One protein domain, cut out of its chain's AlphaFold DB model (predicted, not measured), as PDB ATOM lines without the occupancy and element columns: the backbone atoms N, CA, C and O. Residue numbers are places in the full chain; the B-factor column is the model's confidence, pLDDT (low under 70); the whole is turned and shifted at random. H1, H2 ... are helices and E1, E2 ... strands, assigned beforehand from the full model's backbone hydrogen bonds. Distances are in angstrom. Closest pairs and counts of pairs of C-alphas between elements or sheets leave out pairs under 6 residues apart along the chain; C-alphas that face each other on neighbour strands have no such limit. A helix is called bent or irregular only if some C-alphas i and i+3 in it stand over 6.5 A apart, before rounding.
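What this domain is: This is residues 29 to 49 and 62 to 158 of the 294 residues of the protein "DsRNA-binding protein, putative" of Bodo saltans (UniProt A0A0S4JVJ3). A long, narrow antiparallel sheet of three strands has the long helix H6 running along one face, while H1 and H3 pack on H6 from opposite sides. The tip of the E1-E2 hairpin, residues 77 to 82, sticks out, and short H4 and H5 lie far from the sheet. The 118 printed residues hold six named helices and three named strands, in the order H1 H2 E1 E2 E3 H3 H4 H5 H6, a mixed class. The whole is compact, with a radius of gyration of the C-alphas of 14.8 A, and elongated, spanning 47 by 29 by 28 A.

Where its parts are: E2, residues 81 to 93, spans 36.6 A from (110.536, 196.877, 153.090); E1 is residues 71 to 78, 21.3 A, and E3 residues 96 to 101, 16.4 A. H6, residues 128 to 146, spans 27.1 A and ends at (105.134, 159.795, 145.473). H1 is residues 29 to 41, 20.4 A, only just irregular: C-alphas 29 and 32 are 6.7 A apart. H2 is residues 64 to 68, H3 102 to 108, H4 113 to 117 and H5 120 to 123.

How they stand to each other: E1, E2 and E3 form a meander, each strand the antiparallel neighbour of the one before; N 74 and O 85 are 2.8 A apart, N 91 and O 98 2.9 A. H6 makes two layers with the sheet, at a height of 9.0 A. H6 touches H1 at a steep tilt of 65 degrees, C-alphas of Ser 31 and Tyr 138 closest at 5.2 A, with residues 134 to 141 alone. H6 touches H3 with residues 135 to 139 alone, C-alphas of Val 105 and Phe 136 closest at 6.2 A. H1 and H3 only graze the sheet. H2 is near H1; H4 and H6 are apart. Every O i to N i+4 pair is within hydrogen-bond range in H2, H3, H4 and H6, and 8 of 9 in H1; H5 is too short for one.

The domain as a whole: The C-alphas of Gly 80 and Thr 158, the two farthest apart, are 48.1 A apart. Residues 50 to 61 are not printed, a gap of 12.7 A between C-alphas 49 and 62. The links printed whole are tight. Sixteen residues, among them 62 to 67 and 111 to 115, have pLDDT under 70.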
ATOM      1  N   PRO A  29      94.768 174.655 149.257       75.81
ATOM      2  CA  PRO A  29      94.137 174.984 150.540       75.81
ATOM      3  C   PRO A  29      94.117 173.853 151.573       75.81
ATOM      4  O   PRO A  29      94.200 174.110 152.773       75.81
ATOM      5  N   ASN A  30      93.993 172.596 151.142       78.44
ATOM      6  CA  ASN A  30      93.888 171.461 152.063       78.44
ATOM      7  C   ASN A  30      95.239 170.759 152.317       78.44
ATOM      8  O   ASN A  30      95.353 169.988 153.266       78.44
ATOM      9  N   SER A  31      96.301 171.095 151.581       81.06
ATOM     10  CA  SER A  31      97.656 170.590 151.853       81.06
ATOM     11  C   SER A  31      98.124 170.847 153.299       81.06
ATOM     12  O   SER A  31      98.728 169.975 153.927       81.06
ATOM     13  N   LEU A  32      97.781 172.007 153.877       81.88
ATOM     14  CA  LEU A  32      98.102 172.337 155.270       81.88
ATOM     15  C   LEU A  32      97.356 171.456 156.279       81.88
ATOM     16  O   LEU A  32      97.940 171.061 157.290       81.88
ATOM     17  N   SER A  33      96.087 171.123 156.021       80.31
ATOM     18  CA  SER A  33      95.307 170.283 156.938       80.31
ATOM     19  C   SER A  33      95.812 168.841 156.950       80.31
ATOM     20  O   SER A  33      95.868 168.216 158.009       80.31
ATOM     21  N   TRP A  34      96.278 168.339 155.806       80.50
ATOM     22  CA  TRP A  34      96.897 167.016 155.717       80.50
ATOM     23  C   TRP A  34      98.219 166.960 156.477       80.50
ATOM     24  O   TRP A  34      98.452 166.038 157.263       80.50
ATOM     25  N   ILE A  35      99.063 167.981 156.304       82.62
ATOM     26  CA  ILE A  35     100.318 168.073 157.047       82.62
ATOM     27  C   ILE A  35     100.074 168.181 158.548       82.62
ATOM     28  O   ILE A  35     100.767 167.523 159.320       82.62
ATOM     29  N   ARG A  36      99.067 168.941 158.984       82.88
ATOM     30  CA  ARG A  36      98.691 169.005 160.401       82.88
ATOM     31  C   ARG A  36      98.402 167.612 160.975       82.88
ATOM     32  O   ARG A  36      98.914 167.291 162.046       82.88
ATOM     33  N   GLY A  37      97.672 166.767 160.241       81.44
ATOM     34  CA  GLY A  37      97.393 165.385 160.647       81.44
ATOM     35  C   GLY A  37      98.659 164.560 160.923       81.44
ATOM     36  O   GLY A  37      98.703 163.809 161.897       81.44
ATOM     37  N   LEU A  38      99.729 164.759 160.140       83.25
ATOM     38  CA  LEU A  38     101.029 164.112 160.377       83.25
ATOM     39  C   LEU A  38     101.640 164.508 161.726       83.25
ATOM     40  O   LEU A  38     102.186 163.662 162.436       83.25
ATOM     41  N   TYR A  39     101.575 165.789 162.084       82.19
ATOM     42  CA  TYR A  39     102.124 166.284 163.346       82.19
ATOM     43  C   TYR A  39     101.278 165.891 164.559       82.19
ATOM     44  O   TYR A  39     101.840 165.626 165.625       82.19
ATOM     45  N   GLU A  40      99.955 165.821 164.402       84.12
ATOM     46  CA  GLU A  40      99.055 165.278 165.423       84.12
ATOM     47  C   GLU A  40      99.372 163.803 165.702       84.12
ATOM     48  O   GLU A  40      99.550 163.417 166.859       84.12
ATOM     49  N   ASP A  41      99.542 162.990 164.654       81.19
ATOM     50  CA  ASP A  41      99.908 161.574 164.793       81.19
ATOM     51  C   ASP A  41     101.339 161.386 165.337       81.19
ATOM     52  O   ASP A  41     101.611 160.425 166.066       81.19
ATOM     53  N   ALA A  42     102.247 162.328 165.060       81.19
ATOM     54  CA  ALA A  42     103.576 162.382 165.673       81.19
ATOM     55  C   ALA A  42     103.555 162.817 167.151       81.19
ATOM     56  O   ALA A  42     104.599 162.790 167.803       81.19
ATOM     57  N   GLY A  43     102.399 163.231 167.686       79.88
ATOM     58  CA  GLY A  43     102.262 163.736 169.053       79.88
ATOM     59  C   GLY A  43     102.895 165.111 169.275       79.88
ATOM     60  O   GLY A  43     103.078 165.512 170.419       79.88
ATOM     61  N   ARG A  44     103.230 165.835 168.199       79.19
ATOM     62  CA  ARG A  44     103.843 167.173 168.271       79.19
ATOM     63  C   ARG A  44     102.829 168.291 168.451       79.19
ATOM     64  O   ARG A  44     103.193 169.396 168.837       79.19
ATOM     65  N   ILE A  45     101.566 168.001 168.173       78.12
ATOM     66  CA  ILE A  45     100.448 168.895 168.436       78.12
ATOM     67  C   ILE A  45      99.429 168.105 169.239       78.12
ATOM     68  O   ILE A  45      99.162 166.934 168.955       78.12
ATOM     69  N   LYS A  46      98.828 168.747 170.240       74.75
ATOM     70  CA  LYS A  46      97.660 168.179 170.908       74.75
ATOM     71  C   LYS A  46      96.525 168.120 169.893       74.75
ATOM     72  O   LYS A  46      96.174 169.148 169.328       74.75
ATOM     73  N   LYS A  47      95.939 166.936 169.699       70.56
ATOM     74  CA  LYS A  47      94.741 166.758 168.873       70.56
ATOM     75  C   LYS A  47      93.678 167.750 169.342       70.56
ATOM     76  O   LYS A  47      93.113 167.561 170.424       70.56
ATOM     77  N   SER A  48      93.456 168.829 168.587       57.84
ATOM     78  CA  SER A  48      92.412 169.777 168.952       57.84
ATOM     79  C   SER A  48      91.093 169.036 168.789       57.84
ATOM     80  O   SER A  48      90.833 168.354 167.796       57.84
ATOM     81  N   ARG A  49      90.281 169.050 169.840       50.66
ATOM     82  CA  ARG A  49      88.976 168.399 169.823       50.66
ATOM     83  C   ARG A  49      88.011 169.354 169.125       50.66
ATOM     84  O   ARG A  49      87.192 169.967 169.791       50.66
ATOM     85  N   PRO A  62      94.261 178.075 161.445       53.66
ATOM     86  CA  PRO A  62      94.224 177.598 162.817       53.66
ATOM     87  C   PRO A  62      95.620 177.708 163.449       53.66
ATOM     88  O   PRO A  62      96.571 177.135 162.926       53.66
ATOM     89  N   ASP A  63      95.710 178.441 164.563       59.59
ATOM     90  CA  ASP A  63      96.894 178.667 165.407       59.59
ATOM     91  C   ASP A  63      98.234 178.814 164.656       59.59
ATOM     92  O   ASP A  63      99.078 177.910 164.618       59.59
ATOM     93  N   ASP A  64      98.472 180.023 164.138       60.31
ATOM     94  CA  ASP A  64      99.730 180.468 163.520       60.31
ATOM     95  C   ASP A  64     100.994 180.113 164.324       60.31
ATOM     96  O   ASP A  64     102.064 179.916 163.747       60.31
ATOM     97  N   GLU A  65     100.920 180.047 165.657       63.94
ATOM     98  CA  GLU A  65     102.082 179.707 166.490       63.94
ATOM     99  C   GLU A  65     102.541 178.258 166.332       63.94
ATOM    100  O   GLU A  65     103.747 177.995 166.313       63.94
ATOM    101  N   LEU A  66     101.609 177.319 166.157       64.50
ATOM    102  CA  LEU A  66     101.952 175.913 165.957       64.50
ATOM    103  C   LEU A  66     102.588 175.714 164.583       64.50
ATOM    104  O   LEU A  66     103.635 175.069 164.480       64.50
ATOM    105  N   LEU A  67     102.016 176.343 163.556       68.38
ATOM    106  CA  LEU A  67     102.544 176.320 162.192       68.38
ATOM    107  C   LEU A  67     103.952 176.928 162.125       68.38
ATOM    108  O   LEU A  67     104.845 176.330 161.527       68.38
ATOM    109  N   LYS A  68     104.199 178.053 162.810       71.38
ATOM    110  CA  LYS A  68     105.528 178.698 162.863       71.38
ATOM    111  C   LYS A  68     106.642 177.763 163.332       71.38
ATOM    112  O   LYS A  68     107.781 177.948 162.922       71.38
ATOM    113  N   SER A  69     106.342 176.757 164.157       79.44
ATOM    114  CA  SER A  69     107.358 175.797 164.612       79.44
ATOM    115  C   SER A  69     107.801 174.800 163.528       79.44
ATOM    116  O   SER A  69     108.869 174.199 163.643       79.44
ATOM    117  N   TRP A  70     107.002 174.615 162.472       87.69
ATOM    118  CA  TRP A  70     107.258 173.646 161.391       87.69
ATOM    119  C   TRP A  70     108.013 174.261 160.220       87.69
ATOM    120  O   TRP A  70     108.700 173.556 159.471       87.69
ATOM    121  N   PHE A  71     107.856 175.572 160.056       92.50
ATOM    122  CA  PHE A  71     108.446 176.353 158.988       92.50
ATOM    123  C   PHE A  71     109.642 177.144 159.510       92.50
ATOM    124  O   PHE A  71     109.554 177.907 160.466       92.50
ATOM    125  N   THR A  72     110.771 177.020 158.826       94.19
ATOM    126  CA  THR A  72     111.900 177.921 159.031       94.19
ATOM    127  C   THR A  72     111.660 179.159 158.189       94.19
ATOM    128  O   THR A  72     111.604 179.065 156.963       94.19
ATOM    129  N   HIS A  73     111.532 180.321 158.819       93.88
ATOM    130  CA  HIS A  73     111.394 181.590 158.113       93.88
ATOM    131  C   HIS A  73     112.747 182.284 157.948       93.88
ATOM    132  O   HIS A  73     113.636 182.180 158.794       93.88
ATOM    133  N   LYS A  74     112.888 183.029 156.855       94.19
ATOM    134  CA  LYS A  74     114.044 183.862 156.550       94.19
ATOM    135  C   LYS A  74     113.568 185.256 156.200       94.19
ATOM    136  O   LYS A  74     112.841 185.464 155.230       94.19
ATOM    137  N   THR A  75     114.005 186.213 156.998       94.19
ATOM    138  CA  THR A  75     113.729 187.624 156.767       94.19
ATOM    139  C   THR A  75     114.800 188.203 155.852       94.19
ATOM    140  O   THR A  75     115.997 188.073 156.114       94.19
ATOM    141  N   LYS A  76     114.377 188.835 154.759       91.88
ATOM    142  CA  LYS A  76     115.238 189.512 153.796       91.88
ATOM    143  C   LYS A  76     114.849 190.984 153.736       91.88
ATOM    144  O   LYS A  76     113.736 191.327 153.349       91.88
ATOM    145  N   VAL A  77     115.793 191.848 154.092       93.06
ATOM    146  CA  VAL A  77     115.628 193.296 153.949       93.06
ATOM    147  C   VAL A  77     115.756 193.649 152.468       93.06
ATOM    148  O   VAL A  77     116.742 193.284 151.821       93.06
ATOM    149  N   VAL A  78     114.752 194.332 151.928       88.81
ATOM    150  CA  VAL A  78     114.753 194.897 150.575       88.81
ATOM    151  C   VAL A  78     114.640 196.422 150.672       88.81
ATOM    152  O   VAL A  78     114.193 196.933 151.696       88.81
ATOM    153  N   PRO A  79     115.075 197.194 149.661       91.88
ATOM    154  CA  PRO A  79     114.941 198.647 149.713       91.88
ATOM    155  C   PRO A  79     113.481 199.065 149.943       91.88
ATOM    156  O   PRO A  79     112.633 198.847 149.082       91.88
ATOM    157  N   GLY A  80     113.207 199.652 151.112       91.56
ATOM    158  CA  GLY A  80     111.882 200.140 151.505       91.56
ATOM    159  C   GLY A  80     110.977 199.141 152.232       91.56
ATOM    160  O   GLY A  80     109.894 199.551 152.630       91.56
ATOM    161  N   ASP A  81     111.388 197.879 152.431       91.75
ATOM    162  CA  ASP A  81     110.536 196.877 153.090       91.75
ATOM    163  C   ASP A  81     111.321 195.695 153.705       91.75
ATOM    164  O   ASP A  81     112.505 195.469 153.428       91.75
ATOM    165  N   VAL A  82     110.652 194.904 154.542       90.31
ATOM    166  CA  VAL A  82     111.179 193.687 155.161       90.31
ATOM    167  C   VAL A  82     110.314 192.499 154.742       90.31
ATOM    168  O   VAL A  82     109.215 192.290 155.247       90.31
ATOM    169  N   LEU A  83     110.838 191.674 153.836       89.50
ATOM    170  CA  LEU A  83     110.131 190.495 153.341       89.50
ATOM    171  C   LEU A  83     110.464 189.277 154.199       89.50
ATOM    172  O   LEU A  83     111.630 188.901 154.330       89.50
ATOM    173  N   THR A  84     109.444 188.620 154.746       91.75
ATOM    174  CA  THR A  84     109.591 187.318 155.411       91.75
ATOM    175  C   THR A  84     109.190 186.210 154.448       91.75
ATOM    176  O   THR A  84     108.103 186.238 153.878       91.75
ATOM    177  N   LEU A  85     110.091 185.251 154.254       92.69
ATOM    178  CA  LEU A  85     109.954 184.143 153.314       92.69
ATOM    179  C   LEU A  85     110.082 182.809 154.054       92.69
ATOM    180  O   LEU A  85     110.846 182.713 155.014       92.69
ATOM    181  N   VAL A  86     109.406 181.758 153.590       94.50
ATOM    182  CA  VAL A  86     109.607 180.399 154.126       94.50
ATOM    183  C   VAL A  86     110.870 179.788 153.510       94.50
ATOM    184  O   VAL A  86     110.947 179.588 152.308       94.50
ATOM    185  N   GLU A  87     111.909 179.493 154.278       95.50
ATOM    186  CA  GLU A  87     113.118 178.852 153.735       95.50
ATOM    187  C   GLU A  87     112.945 177.335 153.600       95.50
ATOM    188  O   GLU A  87     113.422 176.725 152.637       95.50
ATOM    189  N   SER A  88     112.264 176.717 154.565       95.94
ATOM    190  CA  SER A  88     112.049 175.273 154.593       95.94
ATOM    191  C   SER A  88     110.873 174.867 155.473       95.94
ATOM    192  O   SER A  88     110.557 175.570 156.428       95.94
ATOM    193  N   ILE A  89     110.303 173.689 155.219       95.12
ATOM    194  CA  ILE A  89     109.385 172.982 156.126       95.12
ATOM    195  C   ILE A  89     110.021 171.658 156.558       95.12
ATOM    196  O   ILE A  89     110.615 170.973 155.722       95.12
ATOM    197  N   THR A  90     109.906 171.285 157.838       92.75
ATOM    198  CA  THR A  90     110.416 169.997 158.348       92.75
ATOM    199  C   THR A  90     109.307 169.146 158.947       92.75
ATOM    200  O   THR A  90     108.928 169.378 160.086       92.75
ATOM    201  N   PHE A  91     108.854 168.121 158.229       90.56
ATOM    202  CA  PHE A  91     107.688 167.305 158.575       90.56
ATOM    203  C   PHE A  91     108.060 165.855 158.924       90.56
ATOM    204  O   PHE A  91     109.086 165.336 158.465       90.56
ATOM    205  N   PRO A  92     107.250 165.177 159.757       88.88
ATOM    206  CA  PRO A  92     107.507 163.799 160.138       88.88
ATOM    207  C   PRO A  92     107.104 162.832 159.018       88.88
ATOM    208  O   PRO A  92     106.082 163.001 158.356       88.88
ATOM    209  N   THR A  93     107.898 161.779 158.834       90.38
ATOM    210  CA  THR A  93     107.625 160.692 157.883       90.38
ATOM    211  C   THR A  93     107.847 159.336 158.556       90.38
ATOM    212  O   THR A  93     108.547 159.260 159.573       90.38
ATOM    213  N   PRO A  94     107.357 158.225 157.974       86.50
ATOM    214  CA  PRO A  94     107.680 156.885 158.464       86.50
ATOM    215  C   PRO A  94     109.186 156.591 158.539       86.50
ATOM    216  O   PRO A  94     109.596 155.713 159.286       86.50
ATOM    217  N   LYS A  95     110.031 157.320 157.796       87.25
ATOM    218  CA  LYS A  95     111.497 157.158 157.803       87.25
ATOM    219  C   LYS A  95     112.219 158.138 158.739       87.25
ATOM    220  O   LYS A  95     113.445 158.115 158.794       87.25
ATOM    221  N   GLY A  96     111.485 158.976 159.470       87.62
ATOM    222  CA  GLY A  96     112.022 160.055 160.300       87.62
ATOM    223  C   GLY A  96     111.656 161.440 159.767       87.62
ATOM    224  O   GLY A  96     110.821 161.574 158.875       87.62
ATOM    225  N   MET A  97     112.263 162.485 160.328       89.62
ATOM    226  CA  MET A  97     112.003 163.862 159.895       89.62
ATOM    227  C   MET A  97     112.572 164.099 158.492       89.62
ATOM    228  O   MET A  97     113.714 163.726 158.213       89.62
ATOM    229  N   GLN A  98     111.791 164.741 157.629       92.31
ATOM    230  CA  GLN A  98     112.204 165.157 156.295       92.31
ATOM    231  C   GLN A  98     112.064 166.672 156.171       92.31
ATOM    232  O   GLN A  98     111.139 167.262 156.721       92.31
ATOM    233  N   THR A  99     112.980 167.295 155.431       94.81
ATOM    234  CA  THR A  99     112.969 168.739 155.190       94.81
ATOM    235  C   THR A  99     112.838 169.015 153.700       94.81
ATOM    236  O   THR A  99     113.621 168.500 152.899       94.81
ATOM    237  N   VAL A 100     111.878 169.861 153.335       94.81
ATOM    238  CA  VAL A 100     111.749 170.429 151.988       94.81
ATOM    239  C   VAL A 100     112.232 171.873 152.043       94.81
ATOM    240  O   VAL A 100     111.736 172.668 152.838       94.81
ATOM    241  N   GLY A 101     113.229 172.195 151.219       94.94
ATOM    242  CA  GLY A 101     113.814 173.532 151.124       94.94
ATOM    243  C   GLY A 101     113.295 174.326 149.926       94.94
ATOM    244  O   GLY A 101     112.834 173.758 148.936       94.94
ATOM    245  N   ARG A 102     113.447 175.648 149.992       93.44
ATOM    246  CA  ARG A 102     113.024 176.611 148.966       93.44
ATOM    247  C   ARG A 102     113.393 176.257 147.518       93.44
ATOM    248  O   ARG A 102     112.490 176.330 146.688       93.44
ATOM    249  N   PRO A 103     114.620 175.795 147.182       90.69
ATOM    250  CA  PRO A 103     114.954 175.458 145.793       90.69
ATOM    251  C   PRO A 103     114.043 174.383 145.187       90.69
ATOM    252  O   PRO A 103     113.769 174.403 143.993       90.69
ATOM    253  N   ARG A 104     113.550 173.451 146.013       87.88
ATOM    254  CA  ARG A 104     112.599 172.415 145.591       87.88
ATOM    255  C   ARG A 104     111.231 173.026 145.290       87.88
ATOM    256  O   ARG A 104     110.619 172.670 144.294       87.88
ATOM    257  N   VAL A 105     110.765 173.941 146.138       90.56
ATOM    258  CA  VAL A 105     109.457 174.592 145.986       90.56
ATOM    259  C   VAL A 105     109.431 175.509 144.772       90.56
ATOM    260  O   VAL A 105     108.493 175.440 143.988       90.56
ATOM    261  N   GLU A 106     110.475 176.309 144.574       86.50
ATOM    262  CA  GLU A 106     110.591 177.212 143.420       86.50
ATOM    263  C   GLU A 106     110.718 176.459 142.092       86.50
ATOM    264  O   GLU A 106     110.310 176.972 141.056       86.50
ATOM    265  N   PHE A 107     111.239 175.230 142.115       78.19
ATOM    266  CA  PHE A 107     111.269 174.365 140.939       78.19
ATOM    267  C   PHE A 107     109.878 173.842 140.548       78.19
ATOM    268  O   PHE A 107     109.587 173.703 139.365       78.19
ATOM    269  N   VAL A 108     109.022 173.546 141.532       77.25
ATOM    270  CA  VAL A 108     107.658 173.034 141.298       77.25
ATOM    271  C   VAL A 108     106.685 174.171 140.982       77.25
ATOM    272  O   VAL A 108     105.847 174.050 140.095       77.25
ATOM    273  N   PHE A 109     106.805 175.287 141.698       76.62
ATOM    274  CA  PHE A 109     105.927 176.441 141.580       76.62
ATOM    275  C   PHE A 109     106.620 177.568 140.808       76.62
ATOM    276  O   PHE A 109     107.133 178.513 141.412       76.62
ATOM    277  N   ASP A 110     106.577 177.521 139.473       70.94
ATOM    278  CA  ASP A 110     106.767 178.752 138.694       70.94
ATOM    279  C   ASP A 110     105.581 179.702 138.967       70.94
ATOM    280  O   ASP A 110     104.474 179.277 139.304       70.94
ATOM    281  N   ARG A 111     105.780 181.014 138.811       58.00
ATOM    282  CA  ARG A 111     104.794 182.073 139.084       58.00
ATOM    283  C   ARG A 111     103.451 181.848 138.372       58.00
ATOM    284  O   ARG A 111     102.432 182.354 138.831       58.00
ATOM    285  N   ARG A 112     103.454 181.101 137.264       63.34
ATOM    286  CA  ARG A 112     102.260 180.721 136.491       63.34
ATOM    287  C   ARG A 112     101.442 179.611 137.154       63.34
ATOM    288  O   ARG A 112     100.223 179.650 137.085       63.34
ATOM    289  N   TYR A 113     102.093 178.703 137.877       68.44
ATOM    290  CA  TYR A 113     101.475 177.504 138.442       68.44
ATOM    291  C   TYR A 113     100.370 177.819 139.462       68.44
ATOM    292  O   TYR A 113      99.338 177.163 139.495       68.44
ATOM    293  N   LEU A 114     100.534 178.868 140.271       65.69
ATOM    294  CA  LEU A 114      99.515 179.239 141.268       65.69
ATOM    295  C   LEU A 114      98.231 179.753 140.636       65.69
ATOM    296  O   LEU A 114      97.155 179.465 141.140       65.69
ATOM    297  N   LEU A 115      98.361 180.511 139.547       65.81
ATOM    298  CA  LEU A 115      97.220 181.051 138.812       65.81
ATOM    299  C   LEU A 115      96.483 179.959 138.028       65.81
ATOM    300  O   LEU A 115      95.334 180.157 137.652       65.81
ATOM    301  N   GLU A 116      97.148 178.833 137.762       72.62
ATOM    302  CA  GLU A 116      96.563 177.673 137.086       72.62
ATOM    303  C   GLU A 116      95.872 176.705 138.058       72.62
ATOM    304  O   GLU A 116      94.932 176.023 137.659       72.62
ATOM    305  N   MET A 117      96.325 176.639 139.316       66.81
ATOM    306  CA  MET A 117      95.826 175.681 140.311       66.81
ATOM    307  C   MET A 117      94.608 176.170 141.099       66.81
ATOM    308  O   MET A 117      93.810 175.343 141.525       66.81
ATOM    309  N   GLU A 118      94.472 177.478 141.325       73.75
ATOM    310  CA  GLU A 118      93.405 178.044 142.159       73.75
ATOM    311  C   GLU A 118      92.859 179.348 141.569       73.75
ATOM    312  O   GLU A 118      93.567 180.104 140.897       73.75
ATOM    313  N   GLU A 119      91.587 179.641 141.853       77.81
ATOM    314  CA  GLU A 119      90.959 180.883 141.411       77.81
ATOM    315  C   GLU A 119      91.642 182.098 142.049       77.81
ATOM    316  O   GLU A 119      91.923 182.142 143.251       77.81
ATOM    317  N   SER A 120      91.869 183.140 141.242       77.19
ATOM    318  CA  SER A 120      92.542 184.356 141.709       77.19
ATOM    319  C   SER A 120      91.848 184.992 142.916       77.19
ATOM    320  O   SER A 120      92.523 185.657 143.700       77.19
ATOM    321  N   ASP A 121      90.537 184.819 143.061       78.31
ATOM    322  CA  ASP A 121      89.774 185.392 144.167       78.31
ATOM    323  C   ASP A 121      90.010 184.655 145.487       78.31
ATOM    324  O   ASP A 121      90.073 185.301 146.528       78.31
ATOM    325  N   VAL A 122      90.273 183.346 145.442       75.81
ATOM    326  CA  VAL A 122      90.672 182.555 146.615       75.81
ATOM    327  C   VAL A 122      92.074 182.955 147.067       75.81
ATOM    328  O   VAL A 122      92.304 183.199 148.250       75.81
ATOM    329  N   LEU A 123      93.011 183.112 146.128       79.50
ATOM    330  CA  LEU A 123      94.400 183.473 146.441       79.50
ATOM    331  C   LEU A 123      94.537 184.860 147.086       79.50
ATOM    332  O   LEU A 123      95.456 185.072 147.875       79.50
ATOM    333  N   LYS A 124      93.628 185.798 146.785       83.31
ATOM    334  CA  LYS A 124      93.608 187.144 147.389       83.31
ATOM    335  C   LYS A 124      93.247 187.139 148.877       83.31
ATOM    336  O   LYS A 124      93.495 188.136 149.546       83.31
ATOM    337  N   LEU A 125      92.659 186.053 149.384       83.00
ATOM    338  CA  LEU A 125      92.278 185.926 150.794       83.00
ATOM    339  C   LEU A 125      93.464 185.595 151.705       83.00
ATOM    340  O   LEU A 125      93.320 185.661 152.924       83.00
ATOM    341  N   TYR A 126      94.613 185.245 151.126       82.56
ATOM    342  CA  TYR A 126      95.799 184.820 151.854       82.56
ATOM    343  C   TYR A 126      96.920 185.843 151.703       82.56
ATOM    344  O   TYR A 126      97.192 186.369 150.620       82.56
ATOM    345  N   SER A 127      97.618 186.098 152.802       87.19
ATOM    346  CA  SER A 127      98.871 186.837 152.791       87.19
ATOM    347  C   SER A 127      99.950 186.068 152.023       87.19
ATOM    348  O   SER A 127      99.888 184.851 151.824       87.19
ATOM    349  N   TYR A 128     100.998 186.781 151.608       85.31
ATOM    350  CA  TYR A 128     102.107 186.162 150.886       85.31
ATOM    351  C   TYR A 128     102.742 185.005 151.674       85.31
ATOM    352  O   TYR A 128     103.073 183.982 151.080       85.31
ATOM    353  N   ILE A 129     102.897 185.149 152.996       88.06
ATOM    354  CA  ILE A 129     103.522 184.119 153.832       88.06
ATOM    355  C   ILE A 129     102.654 182.861 153.923       88.06
ATOM    356  O   ILE A 129     103.187 181.761 153.834       88.06
ATOM    357  N   GLU A 130     101.333 183.007 154.011       87.19
ATOM    358  CA  GLU A 130     100.394 181.880 154.039       87.19
ATOM    359  C   GLU A 130     100.386 181.137 152.699       87.19
ATOM    360  O   GLU A 130     100.450 179.908 152.659       87.19
ATOM    361  N   LEU A 131     100.399 181.879 151.584       87.38
ATOM    362  CA  LEU A 131     100.559 181.295 150.251       87.38
ATOM    363  C   LEU A 131     101.877 180.526 150.131       87.38
ATOM    364  O   LEU A 131     101.907 179.439 149.557       87.38
ATOM    365  N   ASP A 132     102.968 181.077 150.659       89.50
ATOM    366  CA  ASP A 132     104.283 180.435 150.644       89.50
ATOM    367  C   ASP A 132     104.268 179.151 151.496       89.50
ATOM    368  O   ASP A 132     104.669 178.091 151.018       89.50
ATOM    369  N   GLN A 133     103.697 179.187 152.703       89.94
ATOM    370  CA  GLN A 133     103.509 178.007 153.558       89.94
ATOM    371  C   GLN A 133     102.692 176.908 152.868       89.94
ATOM    372  O   GLN A 133     103.091 175.743 152.906       89.94
ATOM    373  N   MET A 134     101.598 177.264 152.183       88.44
ATOM    374  CA  MET A 134     100.796 176.304 151.420       88.44
ATOM    375  C   MET A 134     101.584 175.666 150.272       88.44
ATOM    376  O   MET A 134     101.456 174.468 150.040       88.44
ATOM    377  N   ARG A 135     102.459 176.410 149.579       89.75
ATOM    378  CA  ARG A 135     103.326 175.822 148.536       89.75
ATOM    379  C   ARG A 135     104.289 174.799 149.118       89.75
ATOM    380  O   ARG A 135     104.431 173.707 148.572       89.75
ATOM    381  N   PHE A 136     104.937 175.136 150.232       93.00
ATOM    382  CA  PHE A 136     105.812 174.201 150.937       93.00
ATOM    383  C   PHE A 136     105.046 172.961 151.397       93.00
ATOM    384  O   PHE A 136     105.542 171.846 151.234       93.00
ATOM    385  N   ALA A 137     103.833 173.152 151.922       90.00
ATOM    386  CA  ALA A 137     102.978 172.058 152.344       90.00
ATOM    387  C   ALA A 137     102.583 171.154 151.171       90.00
ATOM    388  O   ALA A 137     102.709 169.937 151.256       90.00
ATOM    389  N   TYR A 138     102.202 171.736 150.040       89.19
ATOM    390  CA  TYR A 138     101.879 170.985 148.836       89.19
ATOM    391  C   TYR A 138     103.064 170.151 148.329       89.19
ATOM    392  O   TYR A 138     102.901 168.963 148.066       89.19
ATOM    393  N   VAL A 139     104.275 170.719 148.244       90.44
ATOM    394  CA  VAL A 139     105.461 169.948 147.813       90.44
ATOM    395  C   VAL A 139     105.780 168.815 148.785       90.44
ATOM    396  O   VAL A 139     106.059 167.700 148.351       90.44
ATOM    397  N   ALA A 140     105.718 169.077 150.093       90.69
ATOM    398  CA  ALA A 140     105.907 168.043 151.105       90.69
ATOM    399  C   ALA A 140     104.866 166.918 150.973       90.69
ATOM    400  O   ALA A 140     105.205 165.742 151.084       90.69
ATOM    401  N   MET A 141     103.617 167.275 150.674       87.50
ATOM    402  CA  MET A 141     102.544 166.323 150.412       87.50
ATOM    403  C   MET A 141     102.791 165.486 149.157       87.50
ATOM    404  O   MET A 141     102.647 164.267 149.215       87.50
ATOM    405  N   MET A 142     103.225 166.103 148.059       85.69
ATOM    406  CA  MET A 142     103.592 165.384 146.834       85.69
ATOM    407  C   MET A 142     104.734 164.395 147.076       85.69
ATOM    408  O   MET A 142     104.605 163.231 146.714       85.69
ATOM    409  N   ASP A 143     105.787 164.799 147.796       86.81
ATOM    410  CA  ASP A 143     106.896 163.900 148.149       86.81
ATOM    411  C   ASP A 143     106.410 162.662 148.944       86.81
ATOM    412  O   ASP A 143     106.952 161.564 148.791       86.81
ATOM    413  N   LEU A 144     105.387 162.816 149.794       86.19
ATOM    414  CA  LEU A 144     104.815 161.717 150.581       86.19
ATOM    415  C   LEU A 144     103.885 160.807 149.771       86.19
ATOM    416  O   LEU A 144     103.872 159.594 150.003       86.19
ATOM    417  N   VAL A 145     103.109 161.378 148.848       84.00
ATOM    418  CA  VAL A 145     102.265 160.618 147.916       84.00
ATOM    419  C   VAL A 145     103.149 159.800 146.971       84.00
ATOM    420  O   VAL A 145     102.967 158.584 146.869       84.00
ATOM    421  N   ASP A 146     104.176 160.424 146.390       82.31
ATOM    422  CA  ASP A 146     105.134 159.795 145.473       82.31
ATOM    423  C   ASP A 146     105.938 158.672 146.133       82.31
ATOM    424  O   ASP A 146     106.247 157.654 145.508       82.31
ATOM    425  N   ALA A 147     106.266 158.816 147.422       80.00
ATOM    426  CA  ALA A 147     106.944 157.765 148.173       80.00
ATOM    427  C   ALA A 147     106.118 156.468 148.259       80.00
ATOM    428  O   ALA A 147     106.688 155.397 148.511       80.00
ATOM    429  N   GLY A 148     104.797 156.566 148.052       69.88
ATOM    430  CA  GLY A 148     103.827 155.502 148.249       69.88
ATOM    431  C   GLY A 148     103.782 155.044 149.709       69.88
ATOM    432  O   GLY A 148     104.758 155.121 150.453       69.88
ATOM    433  N   LYS A 149     102.650 154.483 150.145       69.31
ATOM    434  CA  LYS A 149     102.459 153.867 151.482       69.31
ATOM    435  C   LYS A 149     102.233 154.832 152.653       69.31
ATOM    436  O   LYS A 149     101.911 154.354 153.742       69.31
ATOM    437  N   VAL A 150     102.369 156.145 152.468       79.06
ATOM    438  CA  VAL A 150     102.069 157.115 153.536       79.06
ATOM    439  C   VAL A 150     100.566 157.359 153.625       79.06
ATOM    440  O   VAL A 150      99.977 157.131 154.682       79.06
ATOM    441  N   PHE A 151      99.946 157.729 152.507       81.06
ATOM    442  CA  PHE A 151      98.516 157.996 152.409       81.06
ATOM    443  C   PHE A 151      97.780 156.842 151.722       81.06
ATOM    444  O   PHE A 151      98.312 156.196 150.816       81.06
ATOM    445  N   GLY A 152      96.579 156.547 152.212       78.06
ATOM    446  CA  GLY A 152      95.614 155.674 151.561       78.06
ATOM    447  C   GLY A 152      94.880 156.392 150.421       78.06
ATOM    448  O   GLY A 152      95.045 157.598 150.236       78.06
ATOM    449  N   PRO A 153      94.047 155.664 149.656       74.69
ATOM    450  CA  PRO A 153      93.228 156.247 148.588       74.69
ATOM    451  C   PRO A 153      92.198 157.266 149.105       74.69
ATOM    452  O   PRO A 153      91.701 158.082 148.343       74.69
ATOM    453  N   ASP A 154      91.895 157.232 150.401       75.62
ATOM    454  CA  ASP A 154      91.018 158.158 151.120       75.62
ATOM    455  C   ASP A 154      91.733 159.437 151.599       75.62
ATOM    456  O   ASP A 154      91.135 160.254 152.300       75.62
ATOM    457  N   GLY A 155      93.023 159.595 151.282       73.19
ATOM    458  CA  GLY A 155      93.847 160.709 151.754       73.19
ATOM    459  C   GLY A 155      94.203 160.639 153.242       73.19
ATOM    460  O   GLY A 155      94.842 161.542 153.778       73.19
ATOM    461  N   GLN A 156      93.820 159.563 153.936       82.12
ATOM    462  CA  GLN A 156      94.184 159.351 155.332       82.12
ATOM    463  C   GLN A 156      95.535 158.652 155.432       82.12
ATOM    464  O   GLN A 156      95.930 157.865 154.573       82.12
ATOM    465  N   LEU A 157      96.253 158.891 156.528       82.19
ATOM    466  CA  LEU A 157      97.479 158.152 156.813       82.19
ATOM    467  C   LEU A 157      97.179 156.661 156.986       82.19
ATOM    468  O   LEU A 157      96.296 156.275 157.761       82.19
ATOM    469  N   THR A 158      97.960 155.811 156.320       86.88
ATOM    470  CA  THR A 158      97.839 154.362 156.498       86.88
ATOM    471  C   THR A 158      98.164 153.978 157.944       86.88
ATOM    472  O   THR A 158      98.996 154.602 158.605       86.88
TER     473      THR A 158